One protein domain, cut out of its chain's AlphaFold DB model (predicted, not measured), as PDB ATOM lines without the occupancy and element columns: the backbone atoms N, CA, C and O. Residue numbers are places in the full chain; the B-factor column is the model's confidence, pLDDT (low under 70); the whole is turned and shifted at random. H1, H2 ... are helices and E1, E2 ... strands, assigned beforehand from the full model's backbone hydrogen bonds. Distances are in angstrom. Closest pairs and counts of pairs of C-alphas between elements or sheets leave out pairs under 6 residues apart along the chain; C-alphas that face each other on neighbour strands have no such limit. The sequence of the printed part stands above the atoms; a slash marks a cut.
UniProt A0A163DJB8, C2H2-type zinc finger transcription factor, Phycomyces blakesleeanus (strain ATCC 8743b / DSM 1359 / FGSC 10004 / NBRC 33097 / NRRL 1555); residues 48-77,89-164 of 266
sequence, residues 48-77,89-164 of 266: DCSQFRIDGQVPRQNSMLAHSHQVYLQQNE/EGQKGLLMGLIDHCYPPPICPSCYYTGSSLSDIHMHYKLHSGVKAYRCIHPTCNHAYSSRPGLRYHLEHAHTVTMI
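This is residues 48 to 77 and 89 to 164 of the 266 residues of the protein "C2H2-type zinc finger transcription factor" of Phycomyces blakesleeanus (strain ATCC 8743b / DSM 1359 / FGSC 10004 / NBRC 33097 / NRRL 1555) (UniProt A0A163DJB8). Look first for a cluster in which H3 and H5 cross at a steep tilt, with the one-turn helix H1 beside H3 and a tiny ribbon of two strands, E1 and E2, next to them. H2 and H4 lie away from this cluster and touch no helix, though H2 comes near H3; two long loops, residues 103 to 117 and 129 to 147, lead to H4 and away from it. The printed part has 106 residues, with five named helices and two named strands in the order H1, E1, H2, H3, H4, H5, E2; the sheet has the order E1, E2 and is antiparallel. The class is mostly helix, and the whole is compact, with a radius of gyration of the C-alphas of 13.6 A and spans of 35 by 33 by 26 A.

Begin at H1, residues 48 to 51, which touches residues 98 to 102 of H3, residues 91 to 102; their closest C-alphas, Cys 49 and Leu 98, are 6.9 A apart. Next comes E1, residues 52 to 54, the antiparallel neighbour of E2, residues 161 to 163, at 155 degrees. Across this pair look for N 53 and O 162 at 2.9 A, and N 162 and O 53 at 2.9 A. H2, residues 63 to 75, is close to H3 but not clearly touching: the closest C-alphas, Ala 66 and Cys 102, are 7.7 A apart, and their lines are about perpendicular at 86 degrees. With residues 95 to 99, H3 touches H5, residues 148 to 158, opposite ways at a steep tilt of 58 degrees; the closest C-alphas, Leu 95 and Arg 152, are 6.5 A apart. H4, residues 118 to 128, is apart from H2, H3 and H5. Every O i to N i+4 pair is within hydrogen-bond range in H2, H3 and H5, but 4 of 7 are in H4, and H1 is too short for such a pair.

Find C-alpha 48 at (135.269, 198.744, 216.678), where H1 begins; it spans 5.9 A, and E1 after it 6.8 A. H2 runs 18.5 A from C-alpha 63 at (129.992, 187.278, 212.360), H3 16.6 A, H4 15.6 A and H5 15.3 A. E2 spans 7.2 A and ends at C-alpha 163, (143.285, 204.124, 212.415).

The farthest C-alphas, Leu 127 and Ile 164, are 37.5 A apart. Residues 78 to 88 are not printed, and C-alphas 77 and 89 are 27.7 A apart across this cut. The links H3 to H4 and H4 to H5 are long; in the second, residues 134 to 135 pair antiparallel with 144 to 145. The mean pLDDT of the printed part is 85.8, and residues 48 to 50 and 89 are under 70.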
ATOM      1  N   ASP A  48     133.904 198.263 216.366       62.12
ATOM      2  CA  ASP A  48     135.269 198.744 216.678       62.12
ATOM      3  C   ASP A  48     136.275 198.589 215.515       62.12
ATOM      4  O   ASP A  48     137.092 199.467 215.246       62.12
ATOM      5  N   CYS A  49     136.163 197.512 214.725       64.75
ATOM      6  CA  CYS A  49     136.990 197.327 213.525       64.75
ATOM      7  C   CYS A  49     136.752 198.384 212.430       64.75
ATOM      8  O   CYS A  49     137.602 198.543 211.558       64.75
ATOM      9  N   SER A  50     135.645 199.131 212.470       66.94
ATOM     10  CA  SER A  50     135.373 200.234 211.535       66.94
ATOM     11  C   SER A  50     136.270 201.457 211.749       66.94
ATOM     12  O   SER A  50     136.403 202.257 210.823       66.94
ATOM     13  N   GLN A  51     136.934 201.581 212.903       76.38
ATOM     14  CA  GLN A  51     137.975 202.592 213.121       76.38
ATOM     15  C   GLN A  51     139.264 202.242 212.372       76.38
ATOM     16  O   GLN A  51     140.029 203.125 211.994       76.38
ATOM     17  N   PHE A  52     139.501 200.960 212.099       83.81
ATOM     18  CA  PHE A  52     140.692 200.504 211.397       83.81
ATOM     19  C   PHE A  52     140.477 200.539 209.878       83.81
ATOM     20  O   PHE A  52     139.374 200.339 209.355       83.81
ATOM     21  N   ARG A  53     141.564 200.751 209.142       87.44
ATOM     22  CA  ARG A  53     141.643 200.520 207.698       87.44
ATOM     23  C   ARG A  53     142.855 199.668 207.382       87.44
ATOM     24  O   ARG A  53     143.899 199.813 208.010       87.44
ATOM     25  N   ILE A  54     142.704 198.792 206.400       86.06
ATOM     26  CA  ILE A  54     143.769 197.952 205.857       86.06
ATOM     27  C   ILE A  54     143.816 198.249 204.363       86.06
ATOM     28  O   ILE A  54     142.828 198.014 203.677       86.06
ATOM     29  N   ASP A  55     144.899 198.865 203.891       86.56
ATOM     30  CA  ASP A  55     145.040 199.397 202.524       86.56
ATOM     31  C   ASP A  55     143.852 200.282 202.087       86.56
ATOM     32  O   ASP A  55     143.400 200.263 200.946       86.56
ATOM     33  N   GLY A  56     143.315 201.062 203.035       81.50
ATOM     34  CA  GLY A  56     142.144 201.922 202.832       81.50
ATOM     35  C   GLY A  56     140.786 201.207 202.891       81.50
ATOM     36  O   GLY A  56     139.759 201.879 202.848       81.50
ATOM     37  N   GLN A  57     140.750 199.880 203.053       83.44
ATOM     38  CA  GLN A  57     139.522 199.080 203.140       83.44
ATOM     39  C   GLN A  57     139.135 198.759 204.592       83.44
ATOM     40  O   GLN A  57     139.982 198.723 205.486       83.44
ATOM     41  N   VAL A  58     137.845 198.515 204.838       84.50
ATOM     42  CA  VAL A  58     137.340 198.067 206.149       84.50
ATOM     43  C   VAL A  58     137.777 196.611 206.394       84.50
ATOM     44  O   VAL A  58     137.628 195.788 205.487       84.50
ATOM     45  N   PRO A  59     138.285 196.250 207.590       85.81
ATOM     46  CA  PRO A  59     138.581 194.861 207.923       85.81
ATOM     47  C   PRO A  59     137.337 193.968 207.836       85.81
ATOM     48  O   PRO A  59     136.290 194.274 208.410       85.81
ATOM     49  N   ARG A  60     137.469 192.813 207.183       86.19
ATOM     50  CA  ARG A  60     136.458 191.757 207.198       86.19
ATOM     51  C   ARG A  60     136.342 191.165 208.604       86.19
ATOM     52  O   ARG A  60     137.329 190.699 209.170       86.19
ATOM     53  N   GLN A  61     135.117 191.106 209.117       77.56
ATOM     54  CA  GLN A  61     134.789 190.448 210.382       77.56
ATOM     55  C   GLN A  61     134.268 189.018 210.161       77.56
ATOM     56  O   GLN A  61     133.811 188.659 209.073       77.56
ATOM     57  N   ASN A  62     134.324 188.198 211.214       83.69
ATOM     58  CA  ASN A  62     133.679 186.887 211.274       83.69
ATOM     59  C   ASN A  62     132.457 186.998 212.200       83.69
ATOM     60  O   ASN A  62     132.624 187.075 213.415       83.69
ATOM     61  N   SER A  63     131.249 187.034 211.629       83.06
ATOM     62  CA  SER A  63     129.992 187.278 212.360       83.06
ATOM     63  C   SER A  63     129.755 186.277 213.491       83.06
ATOM     64  O   SER A  63     129.418 186.681 214.599       83.06
ATOM     65  N   MET A  64     130.021 184.991 213.249       83.69
ATOM     66  CA  MET A  64     129.918 183.938 214.264       83.69
ATOM     67  C   MET A  64     130.870 184.191 215.441       83.69
ATOM     68  O   MET A  64     130.485 184.030 216.594       83.69
ATOM     69  N   LEU A  65     132.096 184.650 215.164       85.44
ATOM     70  CA  LEU A  65     133.090 184.937 216.202       85.44
ATOM     71  C   LEU A  65     132.739 186.194 217.010       85.44
ATOM     72  O   LEU A  65     132.942 186.221 218.222       85.44
ATOM     73  N   ALA A  66     132.193 187.214 216.343       84.00
ATOM     74  CA  ALA A  66     131.703 188.432 216.982       84.00
ATOM     75  C   ALA A  66     130.492 188.146 217.888       84.00
ATOM     76  O   ALA A  66     130.467 188.598 219.032       84.00
ATOM     77  N   HIS A  67     129.540 187.330 217.425       84.19
ATOM     78  CA  HIS A  67     128.382 186.918 218.217       84.19
ATOM     79  C   HIS A  67     128.797 186.133 219.472       84.19
ATOM     80  O   HIS A  67     128.393 186.481 220.581       84.19
ATOM     81  N   SER A  68     129.692 185.145 219.340       85.44
ATOM     82  CA  SER A  68     130.243 184.421 220.496       85.44
ATOM     83  C   SER A  68     130.926 185.350 221.507       85.44
ATOM     84  O   SER A  68     130.871 185.095 222.711       85.44
ATOM     85  N   HIS A  69     131.546 186.444 221.044       86.56
ATOM     86  CA  HIS A  69     132.170 187.445 221.910       86.56
ATOM     87  C   HIS A  69     131.148 188.290 222.666       86.56
ATOM     88  O   HIS A  69     131.307 188.484 223.869       86.56
ATOM     89  N   GLN A  70     130.073 188.718 222.007       85.25
ATOM     90  CA  GLN A  70     128.962 189.418 222.657       85.25
ATOM     91  C   GLN A  70     128.322 188.547 223.751       85.25
ATOM     92  O   GLN A  70     128.190 188.998 224.888       85.25
ATOM     93  N   VAL A  71     128.033 187.275 223.449       87.00
ATOM     94  CA  VAL A  71     127.479 186.311 224.418       87.00
ATOM     95  C   VAL A  71     128.426 186.100 225.608       87.00
ATOM     96  O   VAL A  71     127.993 186.159 226.758       87.00
ATOM     97  N   TYR A  72     129.732 185.926 225.365       85.38
ATOM     98  CA  TYR A  72     130.725 185.807 226.441       85.38
ATOM     99  C   TYR A  72     130.766 187.048 227.346       85.38
ATOM    100  O   TYR A  72     130.845 186.909 228.571       85.38
ATOM    101  N   LEU A  73     130.708 188.252 226.764       84.31
ATOM    102  CA  LEU A  73     130.722 189.510 227.514       84.31
ATOM    103  C   LEU A  73     129.473 189.665 228.389       84.31
ATOM    104  O   LEU A  73     129.616 190.021 229.557       84.31
ATOM    105  N   GLN A  74     128.289 189.336 227.862       85.19
ATOM    106  CA  GLN A  74     127.017 189.371 228.595       85.19
ATOM    107  C   GLN A  74     126.986 188.363 229.760       85.19
ATOM    108  O   GLN A  74     126.453 188.648 230.825       85.19
ATOM    109  N   GLN A  75     127.620 187.198 229.603       83.50
ATOM    110  CA  GLN A  75     127.725 186.186 230.664       83.50
ATOM    111  C   GLN A  75     128.778 186.511 231.742       83.50
ATOM    112  O   GLN A  75     128.825 185.845 232.773       83.50
ATOM    113  N   ASN A  76     129.660 187.494 231.517       79.88
ATOM    114  CA  ASN A  76     130.809 187.777 232.388       79.88
ATOM    115  C   ASN A  76     130.927 189.260 232.786       79.88
ATOM    116  O   ASN A  76     132.014 189.716 233.144       79.88
ATOM    117  N   GLU A  77     129.827 190.019 232.776       71.12
ATOM    118  CA  GLU A  77     129.831 191.460 233.089       71.12
ATOM    119  C   GLU A  77     130.414 191.784 234.473       71.12
ATOM    120  O   GLU A  77     131.141 192.765 234.628       71.12
ATOM    121  N   GLU A  89     152.992 200.210 222.728       62.91
ATOM    122  CA  GLU A  89     153.141 201.487 222.036       62.91
ATOM    123  C   GLU A  89     153.496 201.292 220.553       62.91
ATOM    124  O   GLU A  89     154.157 200.327 220.150       62.91
ATOM    125  N   GLY A  90     153.017 202.219 219.722       74.44
ATOM    126  CA  GLY A  90     153.243 202.228 218.278       74.44
ATOM    127  C   GLY A  90     152.543 201.106 217.494       74.44
ATOM    128  O   GLY A  90     151.629 200.422 217.960       74.44
ATOM    129  N   GLN A  91     153.001 200.912 216.253       76.25
ATOM    130  CA  GLN A  91     152.364 200.066 215.231       76.25
ATOM    131  C   GLN A  91     152.084 198.621 215.686       76.25
ATOM    132  O   GLN A  91     151.084 198.021 215.291       76.25
ATOM    133  N   LYS A  92     152.939 198.046 216.543       79.50
ATOM    134  CA  LYS A  92     152.765 196.672 217.046       79.50
ATOM    135  C   LYS A  92     151.566 196.533 217.981       79.50
ATOM    136  O   LYS A  92     150.944 195.473 217.979       79.50
ATOM    137  N   GLY A  93     151.249 197.572 218.753       81.81
ATOM    138  CA  GLY A  93     150.069 197.592 219.610       81.81
ATOM    139  C   GLY A  93     148.783 197.770 218.828       81.81
ATOM    140  O   GLY A  93     147.852 197.005 219.048       81.81
ATOM    141  N   LEU A  94     148.777 198.680 217.849       83.44
ATOM    142  CA  LEU A  94     147.663 198.863 216.912       83.44
ATOM    143  C   LEU A  94     147.316 197.536 216.216       83.44
ATOM    144  O   LEU A  94     146.174 197.084 216.274       83.44
ATOM    145  N   LEU A  95     148.316 196.856 215.644       88.56
ATOM    146  CA  LEU A  95     148.123 195.549 215.008       88.56
ATOM    147  C   LEU A  95     147.648 194.469 215.988       88.56
ATOM    148  O   LEU A  95     146.813 193.650 215.620       88.56
ATOM    149  N   MET A  96     148.164 194.432 217.222       85.81
ATOM    150  CA  MET A  96     147.707 193.439 218.198       85.81
ATOM    151  C   MET A  96     146.273 193.715 218.660       85.81
ATOM    152  O   MET A  96     145.503 192.769 218.768       85.81
ATOM    153  N   GLY A  97     145.898 194.983 218.860       85.00
ATOM    154  CA  GLY A  97     144.533 195.402 219.183       85.00
ATOM    155  C   GLY A  97     143.540 195.032 218.081       85.00
ATOM    156  O   GLY A  97     142.516 194.424 218.368       85.00
ATOM    157  N   LEU A  98     143.892 195.275 216.814       87.06
ATOM    158  CA  LEU A  98     143.083 194.855 215.666       87.06
ATOM    159  C   LEU A  98     142.868 193.333 215.633       87.06
ATOM    160  O   LEU A  98     141.747 192.862 215.477       87.06
ATOM    161  N   ILE A  99     143.928 192.539 215.820       89.75
ATOM    162  CA  ILE A  99     143.809 191.071 215.828       89.75
ATOM    163  C   ILE A  99     143.097 190.592 217.104       89.75
ATOM    164  O   ILE A  99     142.452 189.547 217.087       89.75
ATOM    165  N   ASP A 100     143.213 191.291 218.235       87.00
ATOM    166  CA  ASP A 100     142.432 191.025 219.450       87.00
ATOM    167  C   ASP A 100     140.942 191.290 219.195       87.00
ATOM    168  O   ASP A 100     140.129 190.484 219.628       87.00
ATOM    169  N   HIS A 101     140.580 192.326 218.434       83.62
ATOM    170  CA  HIS A 101     139.186 192.592 218.088       83.62
ATOM    171  C   HIS A 101     138.631 191.597 217.054       83.62
ATOM    172  O   HIS A 101     137.555 191.038 217.249       83.62
ATOM    173  N   CYS A 102     139.355 191.320 215.963       87.69
ATOM    174  CA  CYS A 102     138.898 190.359 214.948       87.69
ATOM    175  C   CYS A 102     138.916 188.901 215.433       87.69
ATOM    176  O   CYS A 102     138.214 188.065 214.870       87.69
ATOM    177  N   TYR A 103     139.749 188.584 216.429       89.75
ATOM    178  CA  TYR A 103     139.901 187.248 217.005       89.75
ATOM    179  C   TYR A 103     139.931 187.331 218.544       89.75
ATOM    180  O   TYR A 103     141.008 187.176 219.138       89.75
ATOM    181  N   PRO A 104     138.782 187.592 219.190       87.69
ATOM    182  CA  PRO A 104     138.700 187.864 220.619       87.69
ATOM    183  C   PRO A 104     138.963 186.622 221.482       87.69
ATOM    184  O   PRO A 104     138.317 185.586 221.312       87.69
ATOM    185  N   PRO A 105     139.892 186.691 222.451       85.62
ATOM    186  CA  PRO A 105     139.952 185.709 223.522       85.62
ATOM    187  C   PRO A 105     138.827 185.940 224.555       85.62
ATOM    188  O   PRO A 105     138.489 187.095 224.807       85.62
ATOM    189  N   PRO A 106     138.326 184.894 225.240       89.81
ATOM    190  CA  PRO A 106     138.741 183.496 225.176       89.81
ATOM    191  C   PRO A 106     137.820 182.677 224.251       89.81
ATOM    192  O   PRO A 106     137.114 181.783 224.715       89.81
ATOM    193  N   ILE A 107     137.851 182.930 222.939       90.50
ATOM    194  CA  ILE A 107     137.018 182.201 221.972       90.50
ATOM    195  C   ILE A 107     137.884 181.568 220.885       90.50
ATOM    196  O   ILE A 107     138.846 182.160 220.394       90.50
ATOM    197  N   CYS A 108     137.553 180.331 220.517       90.81
ATOM    198  CA  CYS A 108     138.229 179.577 219.474       90.81
ATOM    199  C   CYS A 108     137.836 180.078 218.069       90.81
ATOM    200  O   CYS A 108     136.682 179.912 217.670       90.81
ATOM    201  N   PRO A 109     138.777 180.575 217.241       89.38
ATOM    202  CA  PRO A 109     138.476 181.041 215.881       89.38
ATOM    203  C   PRO A 109     137.986 179.967 214.900       89.38
ATOM    204  O   PRO A 109     137.527 180.307 213.815       89.38
ATOM    205  N   SER A 110     138.157 178.683 215.239       89.00
ATOM    206  CA  SER A 110     137.893 177.548 214.340       89.00
ATOM    207  C   SER A 110     136.511 176.917 214.542       89.00
ATOM    208  O   SER A 110     135.927 176.405 213.594       89.00
ATOM    209  N   CYS A 111     135.985 176.942 215.771       90.44
ATOM    210  CA  CYS A 111     134.703 176.310 216.121       90.44
ATOM    211  C   CYS A 111     133.866 177.112 217.129       90.44
ATOM    212  O   CYS A 111     132.876 176.599 217.635       90.44
ATOM    213  N   TYR A 112     134.264 178.349 217.438       90.38
ATOM    214  CA  TYR A 112     133.514 179.287 218.281       90.38
ATOM    215  C   TYR A 112     133.304 178.854 219.744       90.38
ATOM    216  O   TYR A 112     132.620 179.540 220.496       90.38
ATOM    217  N   TYR A 113     133.954 177.767 220.180       89.06
ATOM    218  CA  TYR A 113     134.013 177.363 221.584       89.06
ATOM    219  C   TYR A 113     134.607 178.474 222.462       89.06
ATOM    220  O   TYR A 113     135.697 178.980 222.177       89.06
ATOM    221  N   THR A 114     133.910 178.794 223.550       90.94
ATOM    222  CA  THR A 114     134.301 179.792 224.550       90.94
ATOM    223  C   THR A 114     134.885 179.093 225.774       90.94
ATOM    224  O   THR A 114     134.231 178.244 226.375       90.94
ATOM    225  N   GLY A 115     136.113 179.442 226.147       87.25
ATOM    226  CA  GLY A 115     136.805 178.870 227.303       87.25
ATOM    227  C   GLY A 115     136.713 179.765 228.536       87.25
ATOM    228  O   GLY A 115     136.575 180.982 228.430       87.25
ATOM    229  N   SER A 116     136.864 179.176 229.720       86.06
ATOM    230  CA  SER A 116     136.937 179.904 230.997       86.06
ATOM    231  C   SER A 116     138.174 180.802 231.126       86.06
ATOM    232  O   SER A 116     138.152 181.778 231.877       86.06
ATOM    233  N   SER A 117     139.254 180.499 230.399       86.25
ATOM    234  CA  SER A 117     140.509 181.249 230.423       86.25
ATOM    235  C   SER A 117     141.267 181.203 229.088       86.25
ATOM    236  O   SER A 117     140.982 180.409 228.186       86.25
ATOM    237  N   LEU A 118     142.307 182.039 228.983       85.12
ATOM    238  CA  LEU A 118     143.270 182.003 227.875       85.12
ATOM    239  C   LEU A 118     143.982 180.649 227.751       85.12
ATOM    240  O   LEU A 118     144.256 180.209 226.634       85.12
ATOM    241  N   SER A 119     144.287 180.001 228.877       87.06
ATOM    242  CA  SER A 119     144.972 178.705 228.914       87.06
ATOM    243  C   SER A 119     144.089 177.594 228.355       87.06
ATOM    244  O   SER A 119     144.567 176.773 227.570       87.06
ATOM    245  N   ASP A 120     142.795 177.621 228.684       88.44
ATOM    246  CA  ASP A 120     141.815 176.632 228.224       88.44
ATOM    247  C   ASP A 120     141.648 176.707 226.706       88.44
ATOM    248  O   ASP A 120     141.722 175.690 226.020       88.44
ATOM    249  N   ILE A 121     141.544 177.921 226.153       89.25
ATOM    250  CA  ILE A 121     141.518 178.130 224.699       89.25
ATOM    251  C   ILE A 121     142.835 177.751 224.032       89.25
ATOM    252  O   ILE A 121     142.815 177.174 222.947       89.25
ATOM    253  N   HIS A 122     143.982 178.023 224.657       85.50
ATOM    254  CA  HIS A 122     145.270 177.596 224.110       85.50
ATOM    255  C   HIS A 122     145.356 176.063 224.044       85.50
ATOM    256  O   HIS A 122     145.832 175.519 223.047       85.50
ATOM    257  N   MET A 123     144.868 175.356 225.068       87.88
ATOM    258  CA  MET A 123     144.805 173.894 225.070       87.88
ATOM    259  C   MET A 123     143.804 173.375 224.033       87.88
ATOM    260  O   MET A 123     144.173 172.554 223.197       87.88
ATOM    261  N   HIS A 124     142.581 173.908 224.024       89.06
ATOM    262  CA  HIS A 124     141.539 173.583 223.051       89.06
ATOM    263  C   HIS A 124     142.022 173.790 221.605       89.06
ATOM    264  O   HIS A 124     141.767 172.960 220.737       89.06
ATOM    265  N   TYR A 125     142.782 174.854 221.326       85.62
ATOM    266  CA  TYR A 125     143.303 175.120 219.984       85.62
ATOM    267  C   TYR A 125     144.276 174.038 219.480       85.62
ATOM    268  O   TYR A 125     144.417 173.866 218.271       85.62
ATOM    269  N   LYS A 126     144.892 173.240 220.367       86.19
ATOM    270  CA  LYS A 126     145.708 172.079 219.959       86.19
ATOM    271  C   LYS A 126     144.880 170.976 219.293       86.19
ATOM    272  O   LYS A 126     145.436 170.230 218.494       86.19
ATOM    273  N   LEU A 127     143.575 170.894 219.569       87.19
ATOM    274  CA  LEU A 127     142.654 169.988 218.867       87.19
ATOM    275  C   LEU A 127     142.502 170.384 217.388       87.19
ATOM    276  O   LEU A 127     142.327 169.526 216.531       87.19
ATOM    277  N   HIS A 128     142.674 171.673 217.075       84.25
ATOM    278  CA  HIS A 128     142.679 172.229 215.715       84.25
ATOM    279  C   HIS A 128     144.096 172.263 215.107       84.25
ATOM    280  O   HIS A 128     144.424 173.144 214.309       84.25
ATOM    281  N   SER A 129     144.971 171.326 215.493       81.75
ATOM    282  CA  SER A 129     146.339 171.242 214.965       81.75
ATOM    283  C   SER A 129     146.339 171.132 213.435       81.75
ATOM    284  O   SER A 129     145.592 170.357 212.847       81.75
ATOM    285  N   GLY A 130     147.171 171.941 212.776       79.56
ATOM    286  CA  GLY A 130     147.213 172.055 211.313       79.56
ATOM    287  C   GLY A 130     146.175 173.009 210.704       79.56
ATOM    288  O   GLY A 130     146.385 173.481 209.584       79.56
ATOM    289  N   VAL A 131     145.115 173.387 211.429       88.38
ATOM    290  CA  VAL A 131     144.107 174.333 210.931       88.38
ATOM    291  C   VAL A 131     144.666 175.759 210.923       88.38
ATOM    292  O   VAL A 131     145.209 176.271 211.905       88.38
ATOM    293  N   LYS A 132     144.515 176.441 209.786       89.12
ATOM    294  CA  LYS A 132     144.883 177.854 209.609       89.12
ATOM    295  C   LYS A 132     143.714 178.768 209.991       89.12
ATOM    296  O   LYS A 132     143.157 179.454 209.138       89.12
ATOM    297  N   ALA A 133     143.318 178.741 211.262       88.38
ATOM    298  CA  ALA A 133     142.110 179.423 211.734       88.38
ATOM    299  C   ALA A 133     142.202 180.966 211.701       88.38
ATOM    300  O   ALA A 133     141.179 181.643 211.644       88.38
ATOM    301  N   TYR A 134     143.413 181.533 211.687       91.88
ATOM    302  CA  TYR A 134     143.642 182.978 211.610       91.88
ATOM    303  C   TYR A 134     143.777 183.418 210.146       91.88
ATOM    304  O   TYR A 134     144.885 183.528 209.614       91.88
ATOM    305  N   ARG A 135     142.643 183.636 209.477       93.00
ATOM    306  CA  ARG A 135     142.579 184.218 208.124       93.00
ATOM    307  C   ARG A 135     142.948 185.705 208.144       93.00
ATOM    308  O   ARG A 135     142.728 186.389 209.147       93.00
ATOM    309  N   CYS A 136     143.500 186.208 207.043       93.50
ATOM    310  CA  CYS A 136     143.668 187.641 206.861       93.50
ATOM    311  C   CYS A 136     142.299 188.334 206.864       93.50
ATOM    312  O   CYS A 136     141.291 187.788 206.420       93.50
ATOM    313  N   ILE A 137     142.297 189.538 207.419       91.38
ATOM    314  CA  ILE A 137     141.131 190.402 207.595       91.38
ATOM    315  C   ILE A 137     141.054 191.483 206.505       91.38
ATOM    316  O   ILE A 137     140.094 192.240 206.473       91.38
ATOM    317  N   HIS A 138     142.021 191.554 205.582       90.75
ATOM    318  CA  HIS A 138     141.889 192.372 204.375       90.75
ATOM    319  C   HIS A 138     140.909 191.702 203.388       90.75
ATOM    320  O   HIS A 138     141.120 190.526 203.078       90.75
ATOM    321  N   PRO A 139     139.884 192.398 202.852       85.62
ATOM    322  CA  PRO A 139     138.825 191.773 202.049       85.62
ATOM    323  C   PRO A 139     139.301 190.968 200.832       85.62
ATOM    324  O   PRO A 139     138.713 189.935 200.523       85.62
ATOM    325  N   THR A 140     140.380 191.395 200.166       87.44
ATOM    326  CA  THR A 140     140.929 190.699 198.984       87.44
ATOM    327  C   THR A 140     142.037 189.684 199.306       87.44
ATOM    328  O   THR A 140     142.576 189.054 198.396       87.44
ATOM    329  N   CYS A 141     142.414 189.511 200.580       90.50
ATOM    330  CA  CYS A 141     143.544 188.665 200.969       90.50
ATOM    331  C   CYS A 141     143.093 187.310 201.529       90.50
ATOM    332  O   CYS A 141     142.545 187.215 202.625       90.50
ATOM    333  N   ASN A 142     143.418 186.232 200.812       90.50
ATOM    334  CA  ASN A 142     143.049 184.861 201.188       90.50
ATOM    335  C   ASN A 142     144.123 184.116 202.009       90.50
ATOM    336  O   ASN A 142     144.019 182.905 202.223       90.50
ATOM    337  N   HIS A 143     145.172 184.801 202.482       92.44
ATOM    338  CA  HIS A 143     146.190 184.172 203.328       92.44
ATOM    339  C   HIS A 143     145.640 183.793 204.708       92.44
ATOM    340  O   HIS A 143     144.820 184.497 205.290       92.44
ATOM    341  N   ALA A 144     146.115 182.671 205.253       92.75
ATOM    342  CA  ALA A 144     145.665 182.148 206.537       92.75
ATOM    343  C   ALA A 144     146.808 181.498 207.327       92.75
ATOM    344  O   ALA A 144     147.722 180.893 206.754       92.75
ATOM    345  N   TYR A 145     146.730 181.606 208.651       93.12
ATOM    346  CA  TYR A 145     147.798 181.280 209.592       93.12
ATOM    347  C   TYR A 145     147.285 180.393 210.728       93.12
ATOM    348  O   TYR A 145     146.136 180.487 211.151       93.12
ATOM    349  N   SER A 146     148.159 179.539 211.255       89.75
ATOM    350  CA  SER A 146     147.873 178.685 212.414       89.75
ATOM    351  C   SER A 146     148.113 179.380 213.761       89.75
ATOM    352  O   SER A 146     147.951 178.753 214.802       89.75
ATOM    353  N   SER A 147     148.521 180.656 213.780       88.81
ATOM    354  CA  SER A 147     148.790 181.390 215.022       88.81
ATOM    355  C   SER A 147     148.646 182.911 214.878       88.81
ATOM    356  O   SER A 147     148.929 183.479 213.818       88.81
ATOM    357  N   ARG A 148     148.283 183.584 215.984       90.19
ATOM    358  CA  ARG A 148     148.188 185.057 216.071       90.19
ATOM    359  C   ARG A 148     149.483 185.775 215.648       90.19
ATOM    360  O   ARG A 148     149.385 186.723 214.870       90.19
ATOM    361  N   PRO A 149     150.698 185.351 216.070       90.81
ATOM    362  CA  PRO A 149     151.935 186.005 215.640       90.81
ATOM    363  C   PRO A 149     152.192 185.889 214.133       90.81
ATOM    364  O   PRO A 149     152.775 186.806 213.559       90.81
ATOM    365  N   GLY A 150     151.740 184.801 213.491       92.56
ATOM    366  CA  GLY A 150     151.823 184.623 212.040       92.56
ATOM    367  C   GLY A 150     150.947 185.623 211.284       92.56
ATOM    368  O   GLY A 150     151.443 186.317 210.396       92.56
ATOM    369  N   LEU A 151     149.684 185.774 211.700       93.81
ATOM    370  CA  LEU A 151     148.785 186.791 211.145       93.81
ATOM    371  C   LEU A 151     149.317 188.214 211.390       93.81
ATOM    372  O   LEU A 151     149.339 189.024 210.467       93.81
ATOM    373  N   ARG A 152     149.829 188.509 212.594       93.12
ATOM    374  CA  ARG A 152     150.447 189.812 212.900       93.12
ATOM    375  C   ARG A 152     151.633 190.112 211.989       93.12
ATOM    376  O   ARG A 152     151.728 191.218 211.472       93.12
ATOM    377  N   TYR A 153     152.521 189.140 211.779       93.38
ATOM    378  CA  TYR A 153     153.666 189.298 210.883       93.38
ATOM    379  C   TYR A 153     153.224 189.558 209.437       93.38
ATOM    380  O   TYR A 153     153.827 190.387 208.764       93.38
ATOM    381  N   HIS A 154     152.166 188.896 208.968       93.44
ATOM    382  CA  HIS A 154     151.590 189.155 207.651       93.44
ATOM    383  C   HIS A 154     151.030 190.578 207.529       93.44
ATOM    384  O   HIS A 154     151.452 191.305 206.634       93.44
ATOM    385  N   LEU A 155     150.168 191.010 208.457       90.94
ATOM    386  CA  LEU A 155     149.613 192.371 208.455       90.94
ATOM    387  C   LEU A 155     150.700 193.458 208.589       90.94
ATOM    388  O   LEU A 155     150.549 194.532 208.032       90.94
ATOM    389  N   GLU A 156     151.810 193.175 209.279       89.50
ATOM    390  CA  GLU A 156     152.963 194.084 209.437       89.50
ATOM    391  C   GLU A 156     153.807 194.250 208.150       89.50
ATOM    392  O   GLU A 156     154.598 195.187 208.069       89.50
ATOM    393  N   HIS A 157     153.680 193.352 207.160       89.75
ATOM    394  CA  HIS A 157     154.580 193.303 205.989       89.75
ATOM    395  C   HIS A 157     153.897 193.220 204.618       89.75
ATOM    396  O   HIS A 157     154.559 193.477 203.616       89.75
ATOM    397  N   ALA A 158     152.624 192.827 204.554       89.69
ATOM    398  CA  ALA A 158     151.864 192.682 203.309       89.69
ATOM    399  C   ALA A 158     150.769 193.745 203.134       89.69
ATOM    400  O   ALA A 158     150.234 193.868 202.039       89.69
ATOM    401  N   HIS A 159     150.444 194.485 204.198       88.25
ATOM    402  CA  HIS A 159     149.336 195.432 204.245       88.25
ATOM    403  C   HIS A 159     149.730 196.702 205.012       88.25
ATOM    404  O   HIS A 159     150.594 196.678 205.891       88.25
ATOM    405  N   THR A 160     149.074 197.817 204.710       87.12
ATOM    406  CA  THR A 160     149.161 199.066 205.474       87.12
ATOM    407  C   THR A 160     147.956 199.173 206.402       87.12
ATOM    408  O   THR A 160     146.820 199.176 205.944       87.12
ATOM    409  N   VAL A 161     148.183 199.232 207.718       86.06
ATOM    410  CA  VAL A 161     147.098 199.328 208.708       86.06
ATOM    411  C   VAL A 161     147.111 200.704 209.360       86.06
ATOM    412  O   VAL A 161     148.121 201.101 209.943       86.06
ATOM    413  N   THR A 162     145.988 201.412 209.276       82.69
ATOM    414  CA  THR A 162     145.781 202.748 209.854       82.69
ATOM    415  C   THR A 162     144.542 202.776 210.748       82.69
ATOM    416  O   THR A 162     143.698 201.882 210.695       82.69
ATOM    417  N   MET A 163     144.454 203.804 211.593       78.44
ATOM    418  CA  MET A 163     143.285 204.124 212.415       78.44
ATOM    419  C   MET A 163     142.700 205.459 211.955       78.44
ATOM    420  O   MET A 163     143.449 206.387 211.646       78.44
ATOM    421  N   ILE A 164     141.374 205.550 211.926       73.75
ATOM    422  CA  ILE A 164     140.617 206.779 211.708       73.75
ATOM    423  C   ILE A 164     140.243 207.329 213.086       73.75
ATOM    424  O   ILE A 164     139.391 206.772 213.771       73.75
TER     425      ILE A 164